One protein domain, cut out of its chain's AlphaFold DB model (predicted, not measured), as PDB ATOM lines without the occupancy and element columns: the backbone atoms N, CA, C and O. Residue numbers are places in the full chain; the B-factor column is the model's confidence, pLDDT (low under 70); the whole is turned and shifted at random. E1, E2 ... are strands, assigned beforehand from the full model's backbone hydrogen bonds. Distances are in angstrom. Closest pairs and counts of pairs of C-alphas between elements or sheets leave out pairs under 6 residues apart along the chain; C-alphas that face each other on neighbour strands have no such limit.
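Overview. This is residues 130 to 206 of the 369 residues of an uncharacterized protein of Acidobacteria bacterium (UniProt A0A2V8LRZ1). One long, strongly twisted sheet is built on a hairpin of two long strands, E3 and E4, with E1 and E2 along different parts of E3's other side and short E5 along part of E4. The 77 printed residues hold five named strands, E1 to E5, and no named helix: all strand, with under half of the residues in named elements. E2 E3 E4 E5 form a meander, each the antiparallel neighbour of the one before. The whole is loose, radius of gyration of the C-alphas 14.3 A, spanning 42 by 25 by 21 A.

Arrangement. E3, residues 163 to 172, and E4, residues 185 to 195, are antiparallel at 156 degrees; N 168 and O 189, 2.9 A apart, are within hydrogen-bond range. On one side of E3 are E2, residues 157 to 160, with N 157 to O 165 at 2.9 A, and E1, residues 147 to 151, with N 150 to O 169 at 2.9 A. E5, residues 198 to 202, forms a hairpin with E4, N 194 to O 199 at 2.8 A.

Along the chain. E3 measures 29.0 A and E4 27.5 A. E1 begins at C-alpha 147 (188.191, 123.599, 152.001).

Size, cuts and confidence. The printed part has no cut. The E3 to E4 link is long. Residues 134 to 146, 174 to 183 and 204 to 206 have pLDDT under 70.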
ATOM      1  N   LYS A 130     173.503 121.934 151.708       81.75
ATOM      2  CA  LYS A 130     173.986 123.306 151.645       81.75
ATOM      3  C   LYS A 130     175.509 123.280 151.713       81.75
ATOM      4  O   LYS A 130     176.067 122.688 152.629       81.75
ATOM      5  N   ASN A 131     176.156 123.982 150.790       79.00
ATOM      6  CA  ASN A 131     177.600 124.140 150.807       79.00
ATOM      7  C   ASN A 131     178.028 125.127 151.915       79.00
ATOM      8  O   ASN A 131     177.689 126.316 151.883       79.00
ATOM      9  N   PHE A 132     178.774 124.629 152.898       77.25
ATOM     10  CA  PHE A 132     179.299 125.384 154.033       77.25
ATOM     11  C   PHE A 132     180.722 125.920 153.822       77.25
ATOM     12  O   PHE A 132     181.154 126.788 154.589       77.25
ATOM     13  N   THR A 133     181.428 125.498 152.765       72.75
ATOM     14  CA  THR A 133     182.808 125.938 152.490       72.75
ATOM     15  C   THR A 133     182.890 127.436 152.169       72.75
ATOM     16  O   THR A 133     183.863 128.093 152.544       72.75
ATOM     17  N   ASN A 134     181.817 128.000 151.596       60.25
ATOM     18  CA  ASN A 134     181.694 129.394 151.141       60.25
ATOM     19  C   ASN A 134     181.159 130.390 152.193       60.25
ATOM     20  O   ASN A 134     180.752 131.507 151.850       60.25
ATOM     21  N   THR A 135     181.107 130.027 153.477       52.91
ATOM     22  CA  THR A 135     180.595 130.943 154.508       52.91
ATOM     23  C   THR A 135     181.502 132.175 154.670       52.91
ATOM     24  O   THR A 135     182.614 132.116 155.194       52.91
ATOM     25  N   ARG A 136     180.995 133.329 154.201       45.06
ATOM     26  CA  ARG A 136     181.558 134.674 154.408       45.06
ATOM     27  C   ARG A 136     181.781 134.903 155.906       45.06
ATOM     28  O   ARG A 136     180.827 135.131 156.642       45.06
ATOM     29  N   GLY A 137     183.026 134.828 156.357       40.81
ATOM     30  CA  GLY A 137     183.378 135.015 157.768       40.81
ATOM     31  C   GLY A 137     184.719 134.404 158.159       40.81
ATOM     32  O   GLY A 137     185.325 134.842 159.129       40.81
ATOM     33  N   ILE A 138     185.219 133.445 157.380       45.53
ATOM     34  CA  ILE A 138     186.526 132.829 157.604       45.53
ATOM     35  C   ILE A 138     187.398 133.162 156.393       45.53
ATOM     36  O   ILE A 138     187.216 132.564 155.341       45.53
ATOM     37  N   ASP A 139     188.291 134.137 156.561       44.72
ATOM     38  CA  ASP A 139     189.372 134.550 155.653       44.72
ATOM     39  C   ASP A 139     189.030 134.609 154.138       44.72
ATOM     40  O   ASP A 139     189.112 133.591 153.447       44.72
ATOM     41  N   PRO A 140     188.708 135.797 153.589       45.00
ATOM     42  CA  PRO A 140     188.366 135.981 152.174       45.00
ATOM     43  C   PRO A 140     189.530 135.728 151.201       45.00
ATOM     44  O   PRO A 140     189.323 135.804 149.992       45.00
ATOM     45  N   THR A 141     190.743 135.456 151.695       51.06
ATOM     46  CA  THR A 141     191.890 135.084 150.852       51.06
ATOM     47  C   THR A 141     191.940 133.592 150.527       51.06
ATOM     48  O   THR A 141     192.667 133.200 149.616       51.06
ATOM     49  N   LYS A 142     191.160 132.761 151.233       50.00
ATOM     50  CA  LYS A 142     191.092 131.315 151.002       50.00
ATOM     51  C   LYS A 142     189.991 130.995 150.004       50.00
ATOM     52  O   LYS A 142     188.852 131.436 150.156       50.00
ATOM     53  N   THR A 143     190.345 130.246 148.971       54.09
ATOM     54  CA  THR A 143     189.428 129.880 147.893       54.09
ATOM     55  C   THR A 143     188.530 128.718 148.320       54.09
ATOM     56  O   THR A 143     188.828 128.012 149.283       54.09
ATOM     57  N   ALA A 144     187.430 128.485 147.595       53.34
ATOM     58  CA  ALA A 144     186.597 127.292 147.782       53.34
ATOM     59  C   ALA A 144     187.402 125.985 147.626       53.34
ATOM     60  O   ALA A 144     187.015 124.971 148.193       53.34
ATOM     61  N   TYR A 145     188.542 126.032 146.929       59.31
ATOM     62  CA  TYR A 145     189.463 124.910 146.763       59.31
ATOM     63  C   TYR A 145     190.261 124.595 148.033       59.31
ATOM     64  O   TYR A 145     190.678 123.463 148.199       59.31
ATOM     65  N   ASP A 146     190.421 125.525 148.980       67.12
ATOM     66  CA  ASP A 146     191.171 125.278 150.225       67.12
ATOM     67  C   ASP A 146     190.383 124.466 151.265       67.12
ATOM     68  O   ASP A 146     190.917 124.129 152.330       67.12
ATOM     69  N   ARG A 147     189.091 124.214 151.025       75.69
ATOM     70  CA  ARG A 147     188.191 123.599 152.001       75.69
ATOM     71  C   ARG A 147     187.372 122.494 151.382       75.69
ATOM     72  O   ARG A 147     186.819 122.641 150.302       75.69
ATOM     73  N   LEU A 148     187.236 121.432 152.151       78.81
ATOM     74  CA  LEU A 148     186.423 120.287 151.819       78.81
ATOM     75  C   LEU A 148     185.253 120.253 152.797       78.81
ATOM     76  O   LEU A 148     185.460 120.359 154.004       78.81
ATOM     77  N   GLN A 149     184.033 120.159 152.286       84.12
ATOM     78  CA  GLN A 149     182.913 119.696 153.096       84.12
ATOM     79  C   GLN A 149     182.905 118.175 153.011       84.12
ATOM     80  O   GLN A 149     183.142 117.662 151.925       84.12
ATOM     81  N   ASP A 150     182.672 117.494 154.125       85.88
ATOM     82  CA  ASP A 150     182.423 116.057 154.198       85.88
ATOM     83  C   ASP A 150     181.486 115.740 155.376       85.88
ATOM     84  O   ASP A 150     181.037 116.630 156.103       85.88
ATOM     85  N   PHE A 151     181.143 114.469 155.557       88.62
ATOM     86  CA  PHE A 151     180.549 113.995 156.801       88.62
ATOM     87  C   PHE A 151     181.267 112.738 157.261       88.62
ATOM     88  O   PHE A 151     181.762 111.957 156.453       88.62
ATOM     89  N   ASP A 152     181.285 112.531 158.573       87.06
ATOM     90  CA  ASP A 152     181.764 111.294 159.177       87.06
ATOM     91  C   ASP A 152     180.646 110.235 159.122       87.06
ATOM     92  O   ASP A 152     179.635 110.384 159.827       87.06
ATOM     93  N   PRO A 153     180.780 109.178 158.299       86.00
ATOM     94  CA  PRO A 153     179.716 108.199 158.115       86.00
ATOM     95  C   PRO A 153     179.386 107.418 159.395       86.00
ATOM     96  O   PRO A 153     178.238 107.014 159.584       86.00
ATOM     97  N   ASP A 154     180.346 107.277 160.315       86.00
ATOM     98  CA  ASP A 154     180.155 106.587 161.597       86.00
ATOM     99  C   ASP A 154     179.366 107.435 162.607       86.00
ATOM    100  O   ASP A 154     178.834 106.929 163.602       86.00
ATOM    101  N   LYS A 155     179.249 108.745 162.357       89.44
ATOM    102  CA  LYS A 155     178.456 109.665 163.182       89.44
ATOM    103  C   LYS A 155     177.025 109.847 162.685       89.44
ATOM    104  O   LYS A 155     176.246 110.511 163.375       89.44
ATOM    105  N   LEU A 156     176.650 109.257 161.548       93.81
ATOM    106  CA  LEU A 156     175.268 109.279 161.078       93.81
ATOM    107  C   LEU A 156     174.376 108.426 161.986       93.81
ATOM    108  O   LEU A 156     174.685 107.279 162.305       93.81
ATOM    109  N   ARG A 157     173.236 108.982 162.399       95.31
ATOM    110  CA  ARG A 157     172.301 108.316 163.312       95.31
ATOM    111  C   ARG A 157     170.872 108.437 162.831       95.31
ATOM    112  O   ARG A 157     170.332 109.537 162.749       95.31
ATOM    113  N   TRP A 158     170.225 107.302 162.608       95.56
ATOM    114  CA  TRP A 158     168.779 107.250 162.432       95.56
ATOM    115  C   TRP A 158     168.077 107.546 163.760       95.56
ATOM    116  O   TRP A 158     168.330 106.881 164.762       95.56
ATOM    117  N   THR A 159     167.189 108.538 163.771       95.62
ATOM    118  CA  THR A 159     166.315 108.852 164.918       95.62
ATOM    119  C   THR A 159     164.899 108.332 164.725       95.62
ATOM    120  O   THR A 159     164.142 108.209 165.685       95.62
ATOM    121  N   SER A 160     164.536 107.989 163.493       95.69
ATOM    122  CA  SER A 160     163.332 107.235 163.169       95.69
ATOM    123  C   SER A 160     163.542 106.484 161.852       95.69
ATOM    124  O   SER A 160     164.537 106.716 161.165       95.69
ATOM    125  N   PRO A 161     162.598 105.635 161.423       94.38
ATOM    126  CA  PRO A 161     162.665 105.016 160.104       94.38
ATOM    127  C   PRO A 161     162.740 105.976 158.912       94.38
ATOM    128  O   PRO A 161     163.129 105.574 157.826       94.38
ATOM    129  N   THR A 162     162.341 107.233 159.092       93.69
ATOM    130  CA  THR A 162     162.290 108.253 158.032       93.69
ATOM    131  C   THR A 162     163.199 109.437 158.332       93.69
ATOM    132  O   THR A 162     163.202 110.402 157.577       93.69
ATOM    133  N   ARG A 163     163.954 109.399 159.435       94.94
ATOM    134  CA  ARG A 163     164.713 110.549 159.917       94.94
ATOM    135  C   ARG A 163     166.091 110.152 160.400       94.94
ATOM    136  O   ARG A 163     166.230 109.198 161.166       94.94
ATOM    137  N   PHE A 164     167.085 110.937 160.018       95.81
ATOM    138  CA  PHE A 164     168.448 110.785 160.497       95.81
ATOM    139  C   PHE A 164     169.102 112.133 160.776       95.81
ATOM    140  O   PHE A 164     168.683 113.178 160.274       95.81
ATOM    141  N   HIS A 165     170.136 112.081 161.604       95.50
ATOM    142  CA  HIS A 165     171.025 113.185 161.904       95.50
ATOM    143  C   HIS A 165     172.428 112.839 161.430       95.50
ATOM    144  O   HIS A 165     172.873 111.697 161.563       95.50
ATOM    145  N   LEU A 166     173.127 113.843 160.927       94.75
ATOM    146  CA  LEU A 166     174.555 113.789 160.652       94.75
ATOM    147  C   LEU A 166     175.175 115.151 160.936       94.75
ATOM    148  O   LEU A 166     174.476 116.144 161.136       94.75
ATOM    149  N   ASN A 167     176.497 115.188 160.929       93.06
ATOM    150  CA  ASN A 167     177.258 116.419 160.990       93.06
ATOM    151  C   ASN A 167     177.965 116.614 159.652       93.06
ATOM    152  O   ASN A 167     178.696 115.725 159.228       93.06
ATOM    153  N   MET A 168     177.742 117.766 159.021       89.50
ATOM    154  CA  MET A 168     178.566 118.221 157.906       89.50
ATOM    155  C   MET A 168     179.769 118.959 158.469       89.50
ATOM    156  O   MET A 168     179.626 120.045 159.039       89.50
ATOM    157  N   ASP A 169     180.938 118.357 158.329       88.69
ATOM    158  CA  ASP A 169     182.199 118.937 158.747       88.69
ATOM    159  C   ASP A 169     182.818 119.695 157.568       88.69
ATOM    160  O   ASP A 169     182.765 119.279 156.415       88.69
ATOM    161  N   VAL A 170     183.387 120.864 157.854       85.69
ATOM    162  CA  VAL A 170     184.225 121.607 156.914       85.69
ATOM    163  C   VAL A 170     185.658 121.443 157.380       85.69
ATOM    164  O   VAL A 170     185.997 121.825 158.500       85.69
ATOM    165  N   ARG A 171     186.506 120.896 156.520       83.25
ATOM    166  CA  ARG A 171     187.920 120.604 156.769       83.25
ATOM    167  C   ARG A 171     188.798 121.371 155.791       83.25
ATOM    168  O   ARG A 171     188.311 121.995 154.846       83.25
ATOM    169  N   CYS A 172     190.107 121.341 156.011       77.25
ATOM    170  CA  CYS A 172     191.036 121.771 154.972       77.25
ATOM    171  C   CYS A 172     191.009 120.784 153.802       77.25
ATOM    172  O   CYS A 172     190.948 119.576 154.027       77.25
ATOM    173  N   ASN A 173     191.154 121.279 152.575       74.44
ATOM    174  CA  ASN A 173     191.396 120.412 151.432       74.44
ATOM    175  C   ASN A 173     192.830 119.834 151.505       74.44
ATOM    176  O   ASN A 173     193.789 120.616 151.519       74.44
ATOM    177  N   PRO A 174     193.007 118.498 151.562       65.19
ATOM    178  CA  PRO A 174     194.329 117.871 151.617       65.19
ATOM    179  C   PRO A 174     195.139 118.045 150.326       65.19
ATOM    180  O   PRO A 174     196.359 117.942 150.365       65.19
ATOM    181  N   TYR A 175     194.486 118.321 149.195       63.88
ATOM    182  CA  TYR A 175     195.151 118.452 147.898       63.88
ATOM    183  C   TYR A 175     195.861 119.803 147.709       63.88
ATOM    184  O   TYR A 175     196.708 119.927 146.832       63.88
ATOM    185  N   GLU A 176     195.562 120.800 148.551       63.19
ATOM    186  CA  GLU A 176     196.078 122.174 148.420       63.19
ATOM    187  C   GLU A 176     197.140 122.544 149.473       63.19
ATOM    188  O   GLU A 176     197.824 123.562 149.350       63.19
ATOM    189  N   ARG A 177     197.306 121.754 150.545       55.16
ATOM    190  CA  ARG A 177     198.282 122.041 151.612       55.16
ATOM    191  C   ARG A 177     199.079 120.806 152.002       55.16
ATOM    192  O   ARG A 177     198.517 119.731 152.162       55.16
ATOM    193  N   GLY A 178     200.383 121.009 152.219       55.53
ATOM    194  CA  GLY A 178     201.297 119.995 152.749       55.53
ATOM    195  C   GLY A 178     200.782 119.335 154.035       55.53
ATOM    196  O   GLY A 178     199.934 119.887 154.738       55.53
ATOM    197  N   GLU A 179     201.300 118.135 154.289       55.94
ATOM    198  CA  GLU A 179     200.850 117.156 155.286       55.94
ATOM    199  C   GLU A 179     200.335 117.767 156.612       55.94
ATOM    200  O   GLU A 179     201.003 118.588 157.241       55.94
ATOM    201  N   GLY A 180     199.136 117.347 157.053       60.91
ATOM    202  CA  GLY A 180     198.629 117.596 158.417       60.91
ATOM    203  C   GLY A 180     197.355 118.446 158.577       60.91
ATOM    204  O   GLY A 180     196.927 118.669 159.708       60.91
ATOM    205  N   CYS A 181     196.714 118.927 157.502       67.94
ATOM    206  CA  CYS A 181     195.471 119.725 157.614       67.94
ATOM    207  C   CYS A 181     194.179 118.886 157.530       67.94
ATOM    208  O   CYS A 181     193.118 119.380 157.904       67.94
ATOM    209  N   TYR A 182     194.252 117.638 157.053       64.94
ATOM    210  CA  TYR A 182     193.076 116.807 156.753       64.94
ATOM    211  C   TYR A 182     192.223 116.481 157.987       64.94
ATOM    212  O   TYR A 182     190.996 116.566 157.948       64.94
ATOM    213  N   ASP A 183     192.864 116.193 159.119       69.75
ATOM    214  CA  ASP A 183     192.154 115.824 160.351       69.75
ATOM    215  C   ASP A 183     191.560 117.034 161.085       69.75
ATOM    216  O   ASP A 183     190.815 116.892 162.058       69.75
ATOM    217  N   LYS A 184     191.879 118.253 160.633       81.44
ATOM    218  CA  LYS A 184     191.435 119.474 161.293       81.44
ATOM    219  C   LYS A 184     190.055 119.893 160.794       81.44
ATOM    220  O   LYS A 184     189.917 120.553 159.763       81.44
ATOM    221  N   ILE A 185     189.046 119.602 161.608       85.06
ATOM    222  CA  ILE A 185     187.699 120.154 161.453       85.06
ATOM    223  C   ILE A 185     187.741 121.662 161.759       85.06
ATOM    224  O   ILE A 185     188.107 122.084 162.857       85.06
ATOM    225  N   ILE A 186     187.395 122.480 160.764       84.56
ATOM    226  CA  ILE A 186     187.299 123.944 160.849       84.56
ATOM    227  C   ILE A 186     185.958 124.340 161.467       84.56
ATOM    228  O   ILE A 186     185.906 125.201 162.346       84.56
ATOM    229  N   SER A 187     184.874 123.719 161.002       85.50
ATOM    230  CA  SER A 187     183.527 123.905 161.535       85.50
ATOM    231  C   SER A 187     182.689 122.646 161.352       85.50
ATOM    232  O   SER A 187     182.919 121.871 160.431       85.50
ATOM    233  N   THR A 188     181.698 122.474 162.222       88.56
ATOM    234  CA  THR A 188     180.749 121.357 162.202       88.56
ATOM    235  C   THR A 188     179.337 121.920 162.140       88.56
ATOM    236  O   THR A 188     178.973 122.797 162.930       88.56
ATOM    237  N   HIS A 189     178.530 121.406 161.218       88.88
ATOM    238  CA  HIS A 189     177.159 121.839 160.978       88.88
ATOM    239  C   HIS A 189     176.205 120.657 161.170       88.88
ATOM    240  O   HIS A 189     176.151 119.778 160.309       88.88
ATOM    241  N   PRO A 190     175.438 120.608 162.273       92.19
ATOM    242  CA  PRO A 190     174.484 119.532 162.480       92.19
ATOM    243  C   PRO A 190     173.321 119.642 161.489       92.19
ATOM    244  O   PRO A 190     172.714 120.708 161.317       92.19
ATOM    245  N   VAL A 191     172.996 118.523 160.853       91.56
ATOM    246  CA  VAL A 191     171.938 118.401 159.852       91.56
ATOM    247  C   VAL A 191     170.954 117.329 160.291       91.56
ATOM    248  O   VAL A 191     171.341 116.210 160.620       91.56
ATOM    249  N   GLU A 192     169.669 117.668 160.281       94.00
ATOM    250  CA  GLU A 192     168.567 116.720 160.416       94.00
ATOM    251  C   GLU A 192     167.882 116.571 159.059       94.00
ATOM    252  O   GLU A 192     167.490 117.560 158.433       94.00
ATOM    253  N   VAL A 193     167.712 115.334 158.607       91.12
ATOM    254  CA  VAL A 193     167.020 115.015 157.359       91.12
ATOM    255  C   VAL A 193     165.791 114.184 157.684       91.12
ATOM    256  O   VAL A 193     165.881 113.156 158.353       91.12
ATOM    257  N   ASN A 194     164.639 114.626 157.191       89.12
ATOM    258  CA  ASN A 194     163.416 113.841 157.132       89.12
ATOM    259  C   ASN A 194     163.173 113.432 155.678       89.12
ATOM    260  O   ASN A 194     163.239 114.266 154.782       89.12
ATOM    261  N   LEU A 195     162.882 112.163 155.445       86.38
ATOM    262  CA  LEU A 195     162.620 111.590 154.130       86.38
ATOM    263  C   LEU A 195     161.128 111.621 153.780       86.38
ATOM    264  O   LEU A 195     160.757 111.417 152.627       86.38
ATOM    265  N   THR A 196     160.242 111.837 154.760       81.94
ATOM    266  CA  THR A 196     158.790 111.817 154.537       81.94
ATOM    267  C   THR A 196     158.045 112.790 155.475       81.94
ATOM    268  O   THR A 196     157.849 112.489 156.654       81.94
ATOM    269  N   PRO A 197     157.593 113.965 154.983       86.50
ATOM    270  CA  PRO A 197     157.957 114.558 153.693       86.50
ATOM    271  C   PRO A 197     159.453 114.884 153.643       86.50
ATOM    272  O   PRO A 197     160.064 115.149 154.682       86.50
ATOM    273  N   PHE A 198     160.027 114.886 152.438       83.62
ATOM    274  CA  PHE A 198     161.439 115.202 152.260       83.62
ATOM    275  C   PHE A 198     161.744 116.633 152.727       83.62
ATOM    276  O   PHE A 198     161.160 117.601 152.235       83.62
ATOM    277  N   ARG A 199     162.647 116.767 153.699       85.69
ATOM    278  CA  ARG A 199     163.075 118.041 154.277       85.69
ATOM    279  C   ARG A 199     164.469 117.907 154.874       85.69
ATOM    280  O   ARG A 199     164.716 117.010 155.670       85.69
ATOM    281  N   ILE A 200     165.323 118.883 154.587       85.31
ATOM    282  CA  ILE A 200     166.617 119.059 155.251       85.31
ATOM    283  C   ILE A 200     166.519 120.275 156.174       85.31
ATOM    284  O   ILE A 200     166.071 121.348 155.761       85.31
ATOM    285  N   ALA A 201     166.906 120.109 157.435       82.50
ATOM    286  CA  ALA A 201     166.964 121.161 158.435       82.50
ATOM    287  C   ALA A 201     168.394 121.286 158.967       82.50
ATOM    288  O   ALA A 201     168.994 120.320 159.427       82.50
ATOM    289  N   TYR A 202     168.929 122.501 158.922       86.19
ATOM    290  CA  TYR A 202     170.246 122.816 159.465       86.19
ATOM    291  C   TYR A 202     170.054 123.363 160.871       86.19
ATOM    292  O   TYR A 202     169.429 124.415 161.047       86.19
ATOM    293  N   VAL A 203     170.535 122.631 161.873       78.75
ATOM    294  CA  VAL A 203     170.380 123.037 163.267       78.75
ATOM    295  C   VAL A 203     171.369 124.161 163.524       78.75
ATOM    296  O   VAL A 203     172.582 123.976 163.460       78.75
ATOM    297  N   VAL A 204     170.853 125.353 163.809       67.75
ATOM    298  CA  VAL A 204     171.689 126.435 164.319       67.75
ATOM    299  C   VAL A 204     172.021 126.067 165.754       67.75
ATOM    300  O   VAL A 204     171.175 126.203 166.637       67.75
ATOM    301  N   THR A 205     173.233 125.572 165.998       50.22
ATOM    302  CA  THR A 205     173.762 125.508 167.359       50.22
ATOM    303  C   THR A 205     173.729 126.944 167.879       50.22
ATOM    304  O   THR A 205     174.360 127.803 167.254       50.22
ATOM    305  N   PRO A 206     172.955 127.269 168.931       40.72
ATOM    306  CA  PRO A 206     172.940 128.625 169.445       40.72
ATOM    307  C   PRO A 206     174.377 128.976 169.819       40.72
ATOM    308  O   PRO A 206     174.981 128.346 170.686       40.72
TER     309      PRO A 206